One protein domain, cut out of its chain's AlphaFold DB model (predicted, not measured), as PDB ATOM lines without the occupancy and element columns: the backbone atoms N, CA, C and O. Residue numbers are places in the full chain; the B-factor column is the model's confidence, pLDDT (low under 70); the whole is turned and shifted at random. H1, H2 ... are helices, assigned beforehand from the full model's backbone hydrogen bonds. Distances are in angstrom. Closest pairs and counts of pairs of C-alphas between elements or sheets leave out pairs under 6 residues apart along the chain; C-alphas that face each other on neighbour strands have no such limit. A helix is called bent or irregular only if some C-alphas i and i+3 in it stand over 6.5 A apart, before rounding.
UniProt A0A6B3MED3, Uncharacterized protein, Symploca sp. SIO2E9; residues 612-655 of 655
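This is residues 612 to 655 of the 655 residues of an uncharacterized protein of Symploca sp. SIO2E9 (UniProt A0A6B3MED3). Two helices meet near their ends and make a wide-open L: the longer arm, H1, comes first, the chain makes a sharp corner at Arg 636, and the shorter arm, H2, leads away from it. The two arms lie nearly in one plane, with nothing filling the space between them. The printed part has 44 residues with two named helices, H1 then H2, and no named strand; its class is all helix. It is extended, with a radius of gyration of the C-alphas of 15.8 A, and flat, spanning 46 by 29 by 6 A.

H1, residues 612 to 635, and H2, residues 637 to 653, are close but not clearly touching, with 1 pair of C-alphas within 8 A. That closest pair is Phe 633 and Met 640, whose C-alphas are 6.9 A apart. The lines of the two helices are about perpendicular, at 85 degrees, and their centres are 24.6 A apart. Residues 612 to 631 of H1 stand free, and so do residues 642 to 655, of which 642 to 653 belong to H2. In H2 each O i to N i+4 pair is within hydrogen-bond range; in H1 this holds for 19 of 20.

H1 begins with C-alpha 612 at (151.499, 147.235, 140.791) and ends with C-alpha 635 at (161.995, 158.748, 109.170), a length of 35.3 A. H2 begins with C-alpha 637 at (156.981, 158.794, 105.947) and ends with C-alpha 653 at (139.110, 145.445, 96.108), a length of 24.4 A. Neither helix is bent.

The two C-alphas farthest apart are those of Pro 612 and Gly 653, at 46.4 A. The link from H1 to H2 is tight, with 1 residue. The printed part has no cut and ends at Glu 655, the chain's last residue. The mean pLDDT of the printed part is 84.2, and no printed residue is under 70.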
ATOM      1  N   PRO A 612     150.873 145.909 140.717       80.19
ATOM      2  CA  PRO A 612     151.499 147.235 140.791       80.19
ATOM      3  C   PRO A 612     152.808 147.400 139.999       80.19
ATOM      4  O   PRO A 612     153.063 148.469 139.446       80.19
ATOM      5  N   ILE A 613     153.634 146.350 139.910       86.06
ATOM      6  CA  ILE A 613     154.893 146.357 139.137       86.06
ATOM      7  C   ILE A 613     154.621 146.402 137.629       86.06
ATOM      8  O   ILE A 613     155.353 147.052 136.882       86.06
ATOM      9  N   SER A 614     153.545 145.753 137.174       81.88
ATOM     10  CA  SER A 614     153.215 145.686 135.752       81.88
ATOM     11  C   SER A 614     152.882 147.067 135.178       81.88
ATOM     12  O   SER A 614     153.172 147.308 134.012       81.88
ATOM     13  N   LYS A 615     152.377 148.011 135.992       79.56
ATOM     14  CA  LYS A 615     152.088 149.391 135.562       79.56
ATOM     15  C   LYS A 615     153.310 150.072 134.958       79.56
ATOM     16  O   LYS A 615     153.221 150.689 133.900       79.56
ATOM     17  N   TRP A 616     154.450 149.927 135.627       83.44
ATOM     18  CA  TRP A 616     155.714 150.519 135.203       83.44
ATOM     19  C   TRP A 616     156.283 149.807 133.981       83.44
ATOM     20  O   TRP A 616     156.721 150.466 133.044       83.44
ATOM     21  N   VAL A 617     156.216 148.471 133.954       84.94
ATOM     22  CA  VAL A 617     156.689 147.663 132.820       84.94
ATOM     23  C   VAL A 617     155.863 147.942 131.562       84.94
ATOM     24  O   VAL A 617     156.423 148.281 130.523       84.94
ATOM     25  N   VAL A 618     154.534 147.856 131.657       81.94
ATOM     26  CA  VAL A 618     153.610 148.122 130.548       81.94
ATOM     27  C   VAL A 618     153.730 149.575 130.096       81.94
ATOM     28  O   VAL A 618     153.872 149.819 128.902       81.94
ATOM     29  N   GLY A 619     153.738 150.538 131.023       81.25
ATOM     30  CA  GLY A 619     153.878 151.959 130.695       81.25
ATOM     31  C   GLY A 619     155.183 152.281 129.963       81.25
ATOM     32  O   GLY A 619     155.166 153.011 128.974       81.25
ATOM     33  N   LEU A 620     156.302 151.689 130.393       86.19
ATOM     34  CA  LEU A 620     157.606 151.877 129.758       86.19
ATOM     35  C   LEU A 620     157.668 151.217 128.372       86.19
ATOM     36  O   LEU A 620     158.107 151.861 127.422       86.19
ATOM     37  N   ILE A 621     157.172 149.983 128.220       86.94
ATOM     38  CA  ILE A 621     157.122 149.290 126.918       86.94
ATOM     39  C   ILE A 621     156.233 150.051 125.928       86.94
ATOM     40  O   ILE A 621     156.646 150.292 124.795       86.94
ATOM     41  N   VAL A 622     155.033 150.462 126.349       83.50
ATOM     42  CA  VAL A 622     154.097 151.217 125.503       83.50
ATOM     43  C   VAL A 622     154.672 152.589 125.141       83.50
ATOM     44  O   VAL A 622     154.590 152.998 123.984       83.50
ATOM     45  N   GLY A 623     155.316 153.280 126.088       84.88
ATOM     46  CA  GLY A 623     155.997 154.552 125.836       84.88
ATOM     47  C   GLY A 623     157.129 154.425 124.814       84.88
ATOM     48  O   GLY A 623     157.176 155.191 123.852       84.88
ATOM     49  N   ILE A 624     157.995 153.415 124.962       90.31
ATOM     50  CA  ILE A 624     159.055 153.115 123.985       90.31
ATOM     51  C   ILE A 624     158.450 152.780 122.619       90.31
ATOM     52  O   ILE A 624     158.928 153.285 121.605       90.31
ATOM     53  N   ALA A 625     157.383 151.977 122.575       87.12
ATOM     54  CA  ALA A 625     156.705 151.633 121.332       87.12
ATOM     55  C   ALA A 625     156.133 152.872 120.627       87.12
ATOM     56  O   ALA A 625     156.311 153.005 119.419       87.12
ATOM     57  N   PHE A 626     155.507 153.811 121.347       87.19
ATOM     58  CA  PHE A 626     155.010 155.055 120.751       87.19
ATOM     59  C   PHE A 626     156.131 155.941 120.215       87.19
ATOM     60  O   PHE A 626     156.011 156.453 119.102       87.19
ATOM     61  N   ILE A 627     157.228 156.088 120.965       88.19
ATOM     62  CA  ILE A 627     158.407 156.829 120.504       88.19
ATOM     63  C   ILE A 627     158.975 156.169 119.242       88.19
ATOM     64  O   ILE A 627     159.264 156.856 118.265       88.19
ATOM     65  N   TRP A 628     159.076 154.838 119.222       90.88
ATOM     66  CA  TRP A 628     159.562 154.083 118.070       90.88
ATOM     67  C   TRP A 628     158.643 154.209 116.851       90.88
ATOM     68  O   TRP A 628     159.129 154.442 115.743       90.88
ATOM     69  N   ILE A 629     157.325 154.109 117.038       85.31
ATOM     70  CA  ILE A 629     156.333 154.301 115.974       85.31
ATOM     71  C   ILE A 629     156.443 155.726 115.421       85.31
ATOM     72  O   ILE A 629     156.575 155.884 114.211       85.31
ATOM     73  N   ALA A 630     156.453 156.752 116.278       85.94
ATOM     74  CA  ALA A 630     156.567 158.150 115.857       85.94
ATOM     75  C   ALA A 630     157.875 158.413 115.094       85.94
ATOM     76  O   ALA A 630     157.851 158.974 113.999       85.94
ATOM     77  N   ALA A 631     159.002 157.922 115.612       86.38
ATOM     78  CA  ALA A 631     160.299 158.027 114.952       86.38
ATOM     79  C   ALA A 631     160.324 157.291 113.600       86.38
ATOM     80  O   ALA A 631     160.896 157.786 112.629       86.38
ATOM     81  N   THR A 632     159.677 156.127 113.500       84.44
ATOM     82  CA  THR A 632     159.593 155.354 112.250       84.44
ATOM     83  C   THR A 632     158.698 156.045 111.220       84.44
ATOM     84  O   THR A 632     159.046 156.092 110.041       84.44
ATOM     85  N   PHE A 633     157.571 156.621 111.645       84.12
ATOM     86  CA  PHE A 633     156.703 157.405 110.766       84.12
ATOM     87  C   PHE A 633     157.393 158.668 110.252       84.12
ATOM     88  O   PHE A 633     157.224 158.991 109.079       84.12
ATOM     89  N   GLU A 634     158.193 159.338 111.082       86.44
ATOM     90  CA  GLU A 634     158.933 160.537 110.675       86.44
ATOM     91  C   GLU A 634     160.059 160.194 109.691       86.44
ATOM     92  O   GLU A 634     160.183 160.799 108.629       86.44
ATOM     93  N   THR A 635     160.837 159.148 109.989       84.75
ATOM     94  CA  THR A 635     161.995 158.748 109.170       84.75
ATOM     95  C   THR A 635     161.622 158.021 107.875       84.75
ATOM     96  O   THR A 635     162.385 158.066 106.913       84.75
ATOM     97  N   ARG A 636     160.462 157.348 107.815       84.56
ATOM     98  CA  ARG A 636     160.019 156.548 106.652       84.56
ATOM     99  C   ARG A 636     158.659 156.974 106.109       84.56
ATOM    100  O   ARG A 636     157.933 156.161 105.534       84.56
ATOM    101  N   ARG A 637     158.309 158.250 106.267       81.81
ATOM    102  CA  ARG A 637     156.981 158.794 105.947       81.81
ATOM    103  C   ARG A 637     156.474 158.415 104.555       81.81
ATOM    104  O   ARG A 637     155.332 157.984 104.413       81.81
ATOM    105  N   GLU A 638     157.303 158.548 103.522       83.06
ATOM    106  CA  GLU A 638     156.906 158.238 102.140       83.06
ATOM    107  C   GLU A 638     156.703 156.736 101.897       83.06
ATOM    108  O   GLU A 638     155.725 156.330 101.264       83.06
ATOM    109  N   GLN A 639     157.573 155.894 102.461       82.44
ATOM    110  CA  GLN A 639     157.449 154.434 102.385       82.44
ATOM    111  C   GLN A 639     156.197 153.944 103.127       82.44
ATOM    112  O   GLN A 639     155.443 153.121 102.616       82.44
ATOM    113  N   MET A 640     155.910 154.506 104.301       83.69
ATOM    114  CA  MET A 640     154.697 154.180 105.053       83.69
ATOM    115  C   MET A 640     153.433 154.659 104.335       83.69
ATOM    116  O   MET A 640     152.454 153.920 104.259       83.69
ATOM    117  N   ASN A 641     153.456 155.855 103.739       84.62
ATOM    118  CA  ASN A 641     152.332 156.373 102.956       84.62
ATOM    119  C   ASN A 641     152.046 155.530 101.707       84.62
ATOM    120  O   ASN A 641     150.883 155.334 101.358       84.62
ATOM    121  N   THR A 642     153.081 155.034 101.027       86.12
ATOM    122  CA  THR A 642     152.920 154.163  99.851       86.12
ATOM    123  C   THR A 642     152.399 152.782 100.245       86.12
ATOM    124  O   THR A 642     151.421 152.327  99.655       86.12
ATOM    125  N   LEU A 643     152.943 152.163 101.297       85.44
ATOM    126  CA  LEU A 643     152.418 150.908 101.848       85.44
ATOM    127  C   LEU A 643     150.956 151.044 102.293       85.44
ATOM    128  O   LEU A 643     150.125 150.215 101.925       85.44
ATOM    129  N   PHE A 644     150.614 152.124 103.003       83.94
ATOM    130  CA  PHE A 644     149.246 152.385 103.453       83.94
ATOM    131  C   PHE A 644     148.279 152.576 102.279       83.94
ATOM    132  O   PHE A 644     147.185 152.014 102.284       83.94
ATOM    133  N   ARG A 645     148.675 153.324 101.239       83.19
ATOM    134  CA  ARG A 645     147.867 153.482 100.017       83.19
ATOM    135  C   ARG A 645     147.685 152.156  99.284       83.19
ATOM    136  O   ARG A 645     146.572 151.875  98.848       83.19
ATOM    137  N   ASN A 646     148.729 151.334  99.188       87.50
ATOM    138  CA  ASN A 646     148.659 150.020  98.547       87.50
ATOM    139  C   ASN A 646     147.704 149.085  99.294       87.50
ATOM    140  O   ASN A 646     146.804 148.522  98.678       87.50
ATOM    141  N   TRP A 647     147.813 149.011 100.622       83.69
ATOM    142  CA  TRP A 647     146.898 148.234 101.461       83.69
ATOM    143  C   TRP A 647     145.460 148.752 101.380       83.69
ATOM    144  O   TRP A 647     144.525 147.971 101.243       83.69
ATOM    145  N   MET A 648     145.262 150.073 101.416       83.75
ATOM    146  CA  MET A 648     143.936 150.682 101.287       83.75
ATOM    147  C   MET A 648     143.304 150.369  99.925       83.75
ATOM    148  O   MET A 648     142.106 150.100  99.847       83.75
ATOM    149  N   ASN A 649     144.096 150.382  98.853       84.69
ATOM    150  CA  ASN A 649     143.639 150.031  97.511       84.69
ATOM    151  C   ASN A 649     143.319 148.536  97.392       84.69
ATOM    152  O   ASN A 649     142.285 148.185  96.828       84.69
ATOM    153  N   GLU A 650     144.143 147.664  97.974       84.19
ATOM    154  CA  GLU A 650     143.899 146.222  98.000       84.19
ATOM    155  C   GLU A 650     142.630 145.881  98.797       84.19
ATOM    156  O   GLU A 650     141.739 145.202  98.285       84.19
ATOM    157  N   LEU A 651     142.471 146.455  99.994       82.19
ATOM    158  CA  LEU A 651     141.273 146.297 100.823       82.19
ATOM    159  C   LEU A 651     140.020 146.854 100.136       82.19
ATOM    160  O   LEU A 651     138.939 146.292 100.283       82.19
ATOM    161  N   ARG A 652     140.113 147.935  99.350       79.50
ATOM    162  CA  ARG A 652     138.972 148.424  98.547       79.50
ATOM    163  C   ARG A 652     138.501 147.398  97.511       79.50
ATOM    164  O   ARG A 652     137.309 147.383  97.198       79.50
ATOM    165  N   GLY A 653     139.407 146.549  97.021       75.75
ATOM    166  CA  GLY A 653     139.110 145.445  96.108       75.75
ATOM    167  C   GLY A 653     138.486 144.216  96.776       75.75
ATOM    168  O   GLY A 653     137.940 143.363  96.080       75.75
ATOM    169  N   TRP A 654     138.530 144.121  98.105       85.31
ATOM    170  CA  TRP A 654     137.949 143.009  98.858       85.31
ATOM    171  C   TRP A 654     136.418 143.115  98.950       85.31
ATOM    172  O   TRP A 654     135.807 144.180  98.746       85.31
ATOM    173  N   GLU A 655     135.778 141.983  99.249       75.69
ATOM    174  CA  GLU A 655     134.343 141.952  99.553       75.69
ATOM    175  C   GLU A 655     134.053 142.696 100.861       75.69
ATOM    176  O   GLU A 655     133.188 143.606 100.824       75.69
TER     177      GLU A 655